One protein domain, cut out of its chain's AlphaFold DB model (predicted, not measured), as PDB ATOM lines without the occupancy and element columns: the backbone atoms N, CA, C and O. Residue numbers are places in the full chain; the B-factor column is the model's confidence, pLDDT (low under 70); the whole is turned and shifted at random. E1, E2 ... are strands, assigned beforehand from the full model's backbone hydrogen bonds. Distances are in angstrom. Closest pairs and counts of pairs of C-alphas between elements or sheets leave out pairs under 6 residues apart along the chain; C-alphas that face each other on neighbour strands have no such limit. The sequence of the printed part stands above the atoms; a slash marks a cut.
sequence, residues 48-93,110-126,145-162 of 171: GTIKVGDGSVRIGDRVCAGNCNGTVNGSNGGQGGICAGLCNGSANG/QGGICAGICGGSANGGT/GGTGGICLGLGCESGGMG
ATOM      1  N   GLY A  48     179.351 180.958 195.350       59.12
ATOM      2  CA  GLY A  48     179.127 180.369 194.025       59.12
ATOM      3  C   GLY A  48     177.665 180.374 193.551       59.12
ATOM      4  O   GLY A  48     176.766 180.874 194.216       59.12
ATOM      5  N   THR A  49     177.420 179.764 192.391       72.06
ATOM      6  CA  THR A  49     176.121 179.780 191.692       72.06
ATOM      7  C   THR A  49     174.915 179.609 192.619       72.06
ATOM      8  O   THR A  49     174.800 178.584 193.301       72.06
ATOM      9  N   ILE A  50     174.007 180.584 192.593       75.06
ATOM     10  CA  ILE A  50     172.733 180.531 193.307       75.06
ATOM     11  C   ILE A  50     171.701 179.830 192.419       75.06
ATOM     12  O   ILE A  50     171.547 180.181 191.249       75.06
ATOM     13  N   LYS A  51     170.999 178.835 192.964       76.81
ATOM     14  CA  LYS A  51     169.913 178.113 192.283       76.81
ATOM     15  C   LYS A  51     168.640 178.236 193.109       76.81
ATOM     16  O   LYS A  51     168.671 177.978 194.308       76.81
ATOM     17  N   VAL A  52     167.536 178.607 192.472       79.00
ATOM     18  CA  VAL A  52     166.218 178.719 193.110       79.00
ATOM     19  C   VAL A  52     165.260 177.790 192.377       79.00
ATOM     20  O   VAL A  52     165.157 177.865 191.153       79.00
ATOM     21  N   GLY A  53     164.598 176.897 193.108       75.00
ATOM     22  CA  GLY A  53     163.709 175.889 192.532       75.00
ATOM     23  C   GLY A  53     163.195 174.902 193.576       75.00
ATOM     24  O   GLY A  53     163.795 174.748 194.641       75.00
ATOM     25  N   ASP A  54     162.057 174.267 193.288       75.44
ATOM     26  CA  ASP A  54     161.446 173.212 194.114       75.44
ATOM     27  C   ASP A  54     161.187 173.608 195.583       75.44
ATOM     28  O   ASP A  54     161.245 172.786 196.498       75.44
ATOM     29  N   GLY A  55     160.907 174.895 195.824       81.44
ATOM     30  CA  GLY A  55     160.708 175.439 197.171       81.44
ATOM     31  C   GLY A  55     162.005 175.598 197.969       81.44
ATOM     32  O   GLY A  55     161.967 175.641 199.197       81.44
ATOM     33  N   SER A  56     163.153 175.665 197.289       85.62
ATOM     34  CA  SER A  56     164.466 175.828 197.909       85.62
ATOM     35  C   SER A  56     165.349 176.866 197.212       85.62
ATOM     36  O   SER A  56     165.193 177.167 196.026       85.62
ATOM     37  N   VAL A  57     166.299 177.407 197.972       86.94
ATOM     38  CA  VAL A  57     167.388 178.269 197.512       86.94
ATOM     39  C   VAL A  57     168.700 177.586 197.860       86.94
ATOM     40  O   VAL A  57     168.942 177.252 199.016       86.94
ATOM     41  N   ARG A  58     169.570 177.398 196.873       87.12
ATOM     42  CA  ARG A  58     170.902 176.819 197.049       87.12
ATOM     43  C   ARG A  58     171.978 177.825 196.697       87.12
ATOM     44  O   ARG A  58     171.877 178.487 195.670       87.12
ATOM     45  N   ILE A  59     173.026 177.877 197.511       85.44
ATOM     46  CA  ILE A  59     174.242 178.651 197.251       85.44
ATOM     47  C   ILE A  59     175.380 177.647 197.086       85.44
ATOM     48  O   ILE A  59     175.883 177.068 198.060       85.44
ATOM     49  N   GLY A  60     175.731 177.389 195.826       83.00
ATOM     50  CA  GLY A  60     176.629 176.302 195.448       83.00
ATOM     51  C   GLY A  60     176.213 174.955 196.057       83.00
ATOM     52  O   GLY A  60     175.031 174.605 196.129       83.00
ATOM     53  N   ASP A  61     177.212 174.216 196.536       83.12
ATOM     54  CA  ASP A  61     177.036 172.916 197.197       83.12
ATOM     55  C   ASP A  61     177.158 172.999 198.722       83.12
ATOM     56  O   ASP A  61     177.208 171.982 199.406       83.12
ATOM     57  N   ARG A  62     177.206 174.219 199.270       87.50
ATOM     58  CA  ARG A  62     177.467 174.456 200.693       87.50
ATOM     59  C   ARG A  62     176.232 174.878 201.466       87.50
ATOM     60  O   ARG A  62     176.195 174.603 202.655       87.50
ATOM     61  N   VAL A  63     175.266 175.563 200.857       91.38
ATOM     62  CA  VAL A  63     174.089 176.068 201.582       91.38
ATOM     63  C   VAL A  63     172.809 175.756 200.823       91.38
ATOM     64  O   VAL A  63     172.751 175.931 199.606       91.38
ATOM     65  N   CYS A  64     171.793 175.300 201.545       91.75
ATOM     66  CA  CYS A  64     170.438 175.110 201.062       91.75
ATOM     67  C   CYS A  64     169.447 175.663 202.093       91.75
ATOM     68  O   CYS A  64     169.598 175.422 203.289       91.75
ATOM     69  N   ALA A  65     168.440 176.399 201.634       91.88
ATOM     70  CA  ALA A  65     167.345 176.909 202.446       91.88
ATOM     71  C   ALA A  65     165.992 176.542 201.817       91.88
ATOM     72  O   ALA A  65     165.867 176.594 200.598       91.88
ATOM     73  N   GLY A  66     164.977 176.209 202.615       90.62
ATOM     74  CA  GLY A  66     163.661 175.759 202.150       90.62
ATOM     75  C   GLY A  66     163.546 174.233 202.144       90.62
ATOM     76  O   GLY A  66     163.798 173.601 203.166       90.62
ATOM     77  N   ASN A  67     163.141 173.638 201.022       90.06
ATOM     78  CA  ASN A  67     163.023 172.184 200.870       90.06
ATOM     79  C   ASN A  67     164.325 171.539 200.361       90.06
ATOM     80  O   ASN A  67     164.578 171.438 199.162       90.06
ATOM     81  N   CYS A  68     165.162 171.093 201.285       89.50
ATOM     82  CA  CYS A  68     166.487 170.553 201.025       89.50
ATOM     83  C   CYS A  68     166.501 169.029 201.186       89.50
ATOM     84  O   CYS A  68     166.676 168.500 202.288       89.50
ATOM     85  N   ASN A  69     166.368 168.317 200.066       91.31
ATOM     86  CA  ASN A  69     166.366 166.856 200.029       91.31
ATOM     87  C   ASN A  69     167.642 166.297 199.379       91.31
ATOM     88  O   ASN A  69     167.849 166.469 198.177       91.31
ATOM     89  N   GLY A  70     168.496 165.636 200.159       88.94
ATOM     90  CA  GLY A  70     169.736 165.025 199.674       88.94
ATOM     91  C   GLY A  70     170.794 166.029 199.208       88.94
ATOM     92  O   GLY A  70     171.663 165.673 198.409       88.94
ATOM     93  N   THR A  71     170.720 167.288 199.643       90.25
ATOM     94  CA  THR A  71     171.588 168.366 199.151       90.25
ATOM     95  C   THR A  71     172.653 168.757 200.166       90.25
ATOM     96  O   THR A  71     172.620 168.368 201.333       90.25
ATOM     97  N   VAL A  72     173.635 169.530 199.690       91.94
ATOM     98  CA  VAL A  72     174.743 170.073 200.489       91.94
ATOM     99  C   VAL A  72     175.492 169.015 201.301       91.94
ATOM    100  O   VAL A  72     175.964 169.270 202.399       91.94
ATOM    101  N   ASN A  73     175.587 167.801 200.766       92.31
ATOM    102  CA  ASN A  73     176.356 166.724 201.368       92.31
ATOM    103  C   ASN A  73     177.837 166.876 201.003       92.31
ATOM    104  O   ASN A  73     178.181 167.299 199.898       92.31
ATOM    105  N   GLY A  74     178.710 166.528 201.940       89.69
ATOM    106  CA  GLY A  74     180.143 166.495 201.734       89.69
ATOM    107  C   GLY A  74     180.522 165.468 200.674       89.69
ATOM    108  O   GLY A  74     179.944 164.385 200.585       89.69
ATOM    109  N   SER A  75     181.518 165.814 199.865       91.12
ATOM    110  CA  SER A  75     182.213 164.875 198.983       91.12
ATOM    111  C   SER A  75     183.240 164.062 199.777       91.12
ATOM    112  O   SER A  75     183.289 164.161 200.994       91.12
ATOM    113  N   ASN A  76     184.061 163.238 199.124       90.44
ATOM    114  CA  ASN A  76     184.929 162.266 199.797       90.44
ATOM    115  C   ASN A  76     185.751 162.845 200.969       90.44
ATOM    116  O   ASN A  76     186.646 163.662 200.758       90.44
ATOM    117  N   GLY A  77     185.439 162.427 202.201       83.19
ATOM    118  CA  GLY A  77     186.031 162.946 203.444       83.19
ATOM    119  C   GLY A  77     185.722 164.420 203.763       83.19
ATOM    120  O   GLY A  77     186.160 164.949 204.782       83.19
ATOM    121  N   GLY A  78     184.968 165.094 202.902       89.50
ATOM    122  CA  GLY A  78     184.575 166.490 202.997       89.50
ATOM    123  C   GLY A  78     183.380 166.717 203.917       89.50
ATOM    124  O   GLY A  78     182.543 165.842 204.142       89.50
ATOM    125  N   GLN A  79     183.300 167.930 204.450       92.62
ATOM    126  CA  GLN A  79     182.261 168.333 205.388       92.62
ATOM    127  C   GLN A  79     180.910 168.562 204.694       92.62
ATOM    128  O   GLN A  79     180.860 169.102 203.586       92.62
ATOM    129  N   GLY A  80     179.824 168.197 205.375       91.62
ATOM    130  CA  GLY A  80     178.471 168.598 205.006       91.62
ATOM    131  C   GLY A  80     178.262 170.114 205.113       91.62
ATOM    132  O   GLY A  80     178.891 170.809 205.903       91.62
ATOM    133  N   GLY A  81     177.372 170.647 204.292       93.19
ATOM    134  CA  GLY A  81     177.031 172.061 204.255       93.19
ATOM    135  C   GLY A  81     175.986 172.475 205.290       93.19
ATOM    136  O   GLY A  81     175.806 171.851 206.329       93.19
ATOM    137  N   ILE A  82     175.288 173.566 205.009       94.31
ATOM    138  CA  ILE A  82     174.269 174.162 205.866       94.31
ATOM    139  C   ILE A  82     172.916 173.981 205.190       94.31
ATOM    140  O   ILE A  82     172.720 174.385 204.046       94.31
ATOM    141  N   CYS A  83     171.983 173.393 205.914       92.00
ATOM    142  CA  CYS A  83     170.608 173.205 205.516       92.00
ATOM    143  C   CYS A  83     169.688 173.966 206.476       92.00
ATOM    144  O   CYS A  83     169.787 173.786 207.688       92.00
ATOM    145  N   ALA A  84     168.797 174.801 205.943       92.75
ATOM    146  CA  ALA A  84     167.803 175.545 206.709       92.75
ATOM    147  C   ALA A  84     166.386 175.281 206.167       92.75
ATOM    148  O   ALA A  84     166.152 175.449 204.979       92.75
ATOM    149  N   GLY A  85     165.421 174.907 207.003       90.31
ATOM    150  CA  GLY A  85     164.061 174.544 206.591       90.31
ATOM    151  C   GLY A  85     163.807 173.041 206.695       90.31
ATOM    152  O   GLY A  85     164.036 172.453 207.746       90.31
ATOM    153  N   LEU A  86     163.303 172.415 205.633       90.88
ATOM    154  CA  LEU A  86     163.090 170.971 205.568       90.88
ATOM    155  C   LEU A  86     164.356 170.288 205.054       90.88
ATOM    156  O   LEU A  86     164.662 170.327 203.869       90.88
ATOM    157  N   CYS A  87     165.075 169.637 205.949       91.12
ATOM    158  CA  CYS A  87     166.339 168.975 205.689       91.12
ATOM    159  C   CYS A  87     166.155 167.463 205.749       91.12
ATOM    160  O   CYS A  87     166.212 166.860 206.824       91.12
ATOM    161  N   ASN A  88     165.967 166.841 204.590       91.06
ATOM    162  CA  ASN A  88     165.842 165.394 204.468       91.06
ATOM    163  C   ASN A  88     167.105 164.809 203.825       91.06
ATOM    164  O   ASN A  88     167.378 165.086 202.662       91.06
ATOM    165  N   GLY A  89     167.912 164.051 204.567       89.12
ATOM    166  CA  GLY A  89     169.152 163.463 204.048       89.12
ATOM    167  C   GLY A  89     170.207 164.485 203.596       89.12
ATOM    168  O   GLY A  89     171.019 164.177 202.719       89.12
ATOM    169  N   SER A  90     170.186 165.695 204.153       91.12
ATOM    170  CA  SER A  90     171.024 166.823 203.728       91.12
ATOM    171  C   SER A  90     172.113 167.145 204.751       91.12
ATOM    172  O   SER A  90     172.042 166.736 205.912       91.12
ATOM    173  N   ALA A  91     173.119 167.916 204.334       92.38
ATOM    174  CA  ALA A  91     174.234 168.335 205.189       92.38
ATOM    175  C   ALA A  91     175.026 167.168 205.813       92.38
ATOM    176  O   ALA A  91     175.663 167.334 206.846       92.38
ATOM    177  N   ASN A  92     175.016 165.979 205.224       93.12
ATOM    178  CA  ASN A  92     175.805 164.845 205.697       93.12
ATOM    179  C   ASN A  92     177.274 164.993 205.282       93.12
ATOM    180  O   ASN A  92     177.564 165.518 204.211       93.12
ATOM    181  N   GLY A  93     178.206 164.527 206.104       92.88
ATOM    182  CA  GLY A  93     179.613 164.407 205.746       92.88
ATOM    183  C   GLY A  93     179.828 163.320 204.701       92.88
ATOM    184  O   GLY A  93     179.092 162.333 204.650       92.88
ATOM    185  N   GLN A 110     182.899 165.340 208.248       93.88
ATOM    186  CA  GLN A 110     182.007 165.763 209.322       93.88
ATOM    187  C   GLN A 110     180.621 166.109 208.778       93.88
ATOM    188  O   GLN A 110     180.496 166.660 207.682       93.88
ATOM    189  N   GLY A 111     179.589 165.826 209.562       91.31
ATOM    190  CA  GLY A 111     178.264 166.375 209.327       91.31
ATOM    191  C   GLY A 111     178.279 167.904 209.362       91.31
ATOM    192  O   GLY A 111     179.112 168.538 210.012       91.31
ATOM    193  N   GLY A 112     177.362 168.491 208.615       92.38
ATOM    194  CA  GLY A 112     177.148 169.921 208.511       92.38
ATOM    195  C   GLY A 112     176.135 170.431 209.529       92.38
ATOM    196  O   GLY A 112     176.044 169.925 210.645       92.38
ATOM    197  N   ILE A 113     175.366 171.447 209.150       93.62
ATOM    198  CA  ILE A 113     174.362 172.065 210.020       93.62
ATOM    199  C   ILE A 113     172.983 171.869 209.406       93.62
ATOM    200  O   ILE A 113     172.778 172.162 208.234       93.62
ATOM    201  N   CYS A 114     172.037 171.406 210.209       92.25
ATOM    202  CA  CYS A 114     170.628 171.308 209.882       92.25
ATOM    203  C   CYS A 114     169.829 172.197 210.837       92.25
ATOM    204  O   CYS A 114     169.922 172.012 212.048       92.25
ATOM    205  N   ALA A 115     169.057 173.147 210.315       91.88
ATOM    206  CA  ALA A 115     168.215 174.045 211.100       91.88
ATOM    207  C   ALA A 115     166.770 174.034 210.579       91.88
ATOM    208  O   ALA A 115     166.506 174.569 209.509       91.88
ATOM    209  N   GLY A 116     165.827 173.447 211.314       88.81
ATOM    210  CA  GLY A 116     164.418 173.332 210.928       88.81
ATOM    211  C   GLY A 116     163.859 171.936 211.195       88.81
ATOM    212  O   GLY A 116     163.801 171.513 212.342       88.81
ATOM    213  N   ILE A 117     163.413 171.229 210.157       90.19
ATOM    214  CA  ILE A 117     162.954 169.837 210.235       90.19
ATOM    215  C   ILE A 117     164.067 168.941 209.701       90.19
ATOM    216  O   ILE A 117     164.344 168.943 208.505       90.19
ATOM    217  N   CYS A 118     164.692 168.163 210.573       87.56
ATOM    218  CA  CYS A 118     165.864 167.361 210.259       87.56
ATOM    219  C   CYS A 118     165.514 165.870 210.198       87.56
ATOM    220  O   CYS A 118     165.507 165.176 211.208       87.56
ATOM    221  N   GLY A 119     165.243 165.361 208.996       87.06
ATOM    222  CA  GLY A 119     165.074 163.932 208.730       87.06
ATOM    223  C   GLY A 119     166.373 163.321 208.213       87.06
ATOM    224  O   GLY A 119     166.726 163.533 207.060       87.06
ATOM    225  N   GLY A 120     167.120 162.590 209.046       84.50
ATOM    226  CA  GLY A 120     168.345 161.900 208.604       84.50
ATOM    227  C   GLY A 120     169.446 162.829 208.062       84.50
ATOM    228  O   GLY A 120     170.191 162.444 207.161       84.50
ATOM    229  N   SER A 121     169.531 164.051 208.588       89.94
ATOM    230  CA  SER A 121     170.457 165.099 208.141       89.94
ATOM    231  C   SER A 121     171.611 165.315 209.120       89.94
ATOM    232  O   SER A 121     171.556 164.878 210.268       89.94
ATOM    233  N   ALA A 122     172.640 166.035 208.668       91.56
ATOM    234  CA  ALA A 122     173.810 166.408 209.463       91.56
ATOM    235  C   ALA A 122     174.626 165.222 210.013       91.56
ATOM    236  O   ALA A 122     175.367 165.391 210.970       91.56
ATOM    237  N   ASN A 123     174.547 164.022 209.444       92.12
ATOM    238  CA  ASN A 123     175.338 162.875 209.903       92.12
ATOM    239  C   ASN A 123     176.794 162.965 209.436       92.12
ATOM    240  O   ASN A 123     177.076 163.519 208.381       92.12
ATOM    241  N   GLY A 124     177.720 162.380 210.186       91.50
ATOM    242  CA  GLY A 124     179.090 162.155 209.743       91.50
ATOM    243  C   GLY A 124     179.168 161.101 208.642       91.50
ATOM    244  O   GLY A 124     178.417 160.124 208.630       91.50
ATOM    245  N   GLY A 125     180.108 161.283 207.724       91.19
ATOM    246  CA  GLY A 125     180.391 160.333 206.656       91.19
ATOM    247  C   GLY A 125     181.119 159.097 207.169       91.19
ATOM    248  O   GLY A 125     181.852 159.145 208.155       91.19
ATOM    249  N   THR A 126     180.944 157.959 206.503       93.69
ATOM    250  CA  THR A 126     181.653 156.725 206.868       93.69
ATOM    251  C   THR A 126     183.145 156.833 206.564       93.69
ATOM    252  O   THR A 126     183.536 157.548 205.651       93.69
ATOM    253  N   GLY A 145     185.395 156.940 210.802       90.44
ATOM    254  CA  GLY A 145     184.179 157.675 210.476       90.44
ATOM    255  C   GLY A 145     184.279 159.142 210.887       90.44
ATOM    256  O   GLY A 145     185.047 159.496 211.784       90.44
ATOM    257  N   GLY A 146     183.521 159.990 210.205       88.81
ATOM    258  CA  GLY A 146     183.432 161.412 210.493       88.81
ATOM    259  C   GLY A 146     182.541 161.708 211.690       88.81
ATOM    260  O   GLY A 146     181.730 160.885 212.109       88.81
ATOM    261  N   THR A 147     182.676 162.898 212.260       92.12
ATOM    262  CA  THR A 147     181.808 163.309 213.365       92.12
ATOM    263  C   THR A 147     180.425 163.681 212.862       92.12
ATOM    264  O   THR A 147     180.255 164.140 211.734       92.12
ATOM    265  N   GLY A 148     179.448 163.532 213.745       89.38
ATOM    266  CA  GLY A 148     178.149 164.157 213.601       89.38
ATOM    267  C   GLY A 148     178.217 165.662 213.391       89.38
ATOM    268  O   GLY A 148     179.175 166.318 213.802       89.38
ATOM    269  N   GLY A 149     177.184 166.192 212.760       89.12
ATOM    270  CA  GLY A 149     176.924 167.608 212.586       89.12
ATOM    271  C   GLY A 149     175.876 168.128 213.566       89.12
ATOM    272  O   GLY A 149     175.383 167.422 214.450       89.12
ATOM    273  N   ILE A 150     175.527 169.398 213.398       91.31
ATOM    274  CA  ILE A 150     174.630 170.120 214.298       91.31
ATOM    275  C   ILE A 150     173.204 170.040 213.757       91.31
ATOM    276  O   ILE A 150     172.960 170.332 212.592       91.31
ATOM    277  N   CYS A 151     172.263 169.676 214.622       89.19
ATOM    278  CA  CYS A 151     170.844 169.580 214.309       89.19
ATOM    279  C   CYS A 151     170.067 170.512 215.246       89.19
ATOM    280  O   CYS A 151     170.173 170.385 216.465       89.19
ATOM    281  N   LEU A 152     169.319 171.458 214.683       87.81
ATOM    282  CA  LEU A 152     168.588 172.505 215.394       87.81
ATOM    283  C   LEU A 152     167.126 172.510 214.924       87.81
ATOM    284  O   LEU A 152     166.820 173.077 213.881       87.81
ATOM    285  N   GLY A 153     166.214 171.906 215.686       83.62
ATOM    286  CA  GLY A 153     164.775 171.937 215.402       83.62
ATOM    287  C   GLY A 153     164.087 170.576 215.536       83.62
ATOM    288  O   GLY A 153     164.472 169.755 216.364       83.62
ATOM    289  N   LEU A 154     163.025 170.352 214.762       82.44
ATOM    290  CA  LEU A 154     162.191 169.148 214.835       82.44
ATOM    291  C   LEU A 154     162.891 167.957 214.162       82.44
ATOM    292  O   LEU A 154     163.477 168.106 213.094       82.44
ATOM    293  N   GLY A 155     162.817 166.765 214.764       74.75
ATOM    294  CA  GLY A 155     163.523 165.564 214.276       74.75
ATOM    295  C   GLY A 155     164.986 165.455 214.733       74.75
ATOM    296  O   GLY A 155     165.665 164.486 214.407       74.75
ATOM    297  N   CYS A 156     165.463 166.414 215.529       70.31
ATOM    298  CA  CYS A 156     166.780 166.390 216.162       70.31
ATOM    299  C   CYS A 156     166.730 165.685 217.527       70.31
ATOM    300  O   CYS A 156     166.851 166.330 218.565       70.31
ATOM    301  N   GLU A 157     166.512 164.371 217.552       60.81
ATOM    302  CA  GLU A 157     166.471 163.591 218.810       60.81
ATOM    303  C   GLU A 157     167.873 163.412 219.428       60.81
ATOM    304  O   GLU A 157     168.043 163.297 220.639       60.81
ATOM    305  N   SER A 158     168.896 163.498 218.586       53.25
ATOM    306  CA  SER A 158     170.301 163.689 218.926       53.25
ATOM    307  C   SER A 158     170.928 164.435 217.748       53.25
ATOM    308  O   SER A 158     170.437 164.305 216.625       53.25
ATOM    309  N   GLY A 159     171.985 165.225 217.957       62.56
ATOM    310  CA  GLY A 159     172.773 165.768 216.838       62.56
ATOM    311  C   GLY A 159     173.130 164.674 215.821       62.56
ATOM    312  O   GLY A 159     173.011 163.482 216.122       62.56
ATOM    313  N   GLY A 160     173.534 165.054 214.606       71.25
ATOM    314  CA  GLY A 160     173.752 164.063 213.554       71.25
ATOM    315  C   GLY A 160     174.698 162.956 214.019       71.25
ATOM    316  O   GLY A 160     175.627 163.199 214.786       71.25
ATOM    317  N   MET A 161     174.440 161.715 213.623       82.06
ATOM    318  CA  MET A 161     175.223 160.586 214.121       82.06
ATOM    319  C   MET A 161     176.649 160.648 213.582       82.06
ATOM    320  O   MET A 161     176.869 161.056 212.444       82.06
ATOM    321  N   GLY A 162     177.627 160.206 214.371       81.88
ATOM    322  CA  GLY A 162     178.963 159.937 213.847       81.88
ATOM    323  C   GLY A 162     178.923 158.848 212.772       81.88
ATOM    324  O   GLY A 162     178.138 157.901 212.847       81.88
TER     325      GLY A 162
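AT A GLANCE: This is residues 48 to 93, 110 to 126 and 145 to 162 of the 171 residues of an uncharacterized protein of Streptomyces sp. S1D4-11 (UniProt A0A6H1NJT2). The chain is wound in stacked turns: strands E3, E4, E5 and E6 lie side by side in register in one wall, and after E3, E4 and E5 the chain folds back over one face of it, in residues 70 to 73, 89 to 93 and 120 to 124. The strands E1 and E2, at one end of the stack, extend the wall as a zigzag that leads into E3. The printed part has 81 residues with six named strands, E1 to E6 in that order along the chain and across the one mixed sheet, and no named helix. The class is all strand, though under half of the residues, 34 of 81, are in named strands. The whole is compact, with a radius of gyration of the C-alphas of 11.1 A, and flat, spanning 32 by 28 by 13 A.

HOW THE PARTS SIT: E1, residues 50 to 53, and E2, residues 56 to 59, form a hairpin; they are antiparallel at 167 degrees, with N 51 and O 58 2.9 A apart, within hydrogen-bond range. E2 and E3, residues 63 to 69, form a second antiparallel hairpin at 149 degrees, with N 57 and O 65 2.8 A apart. E1, E2 and E3 make a meander, each strand the antiparallel neighbour of the one before. E3 and E4, residues 82 to 88, are parallel at 2 degrees, with N 66 and O 84 2.7 A apart. E4 and E5, residues 113 to 119, are parallel at 3 degrees, with N 85 and O 115 2.8 A apart. E5 and E6, residues 150 to 154, are parallel at 39 degrees, with N 116 and O 152 2.8 A apart. The edge strands are E1 and E6, which are apart. The sheet is twisted, its C-alphas up to 6.0 A off the best plane.

IN THESE COORDINATES: E1 begins at C-alpha 50, (172.733, 180.531, 193.307), and is 10.2 A long, as is E2. E3 is 12.1 A long, E4 12.2 A, E5 12.4 A and E6 12.5 A. E4 begins at C-alpha 82, (174.269, 174.162, 205.866). E6 ends at C-alpha 154, (162.191, 169.148, 214.835).

THE WHOLE: The two C-alphas farthest apart are those of Thr 49 and Glu 157, at 33.0 A. The link from E3 to E4, residues 70 to 81, is long; those from E1 to E2 and from E2 to E3 are tight. Residues 94 to 109, between E4 and E5, and 127 to 144, between E5 and E6, are not printed; the C-alphas across each cut are 4.5 A apart. The mean pLDDT of the printed part is 86.4, and residue 48 and residues 157 to 159 are under 70.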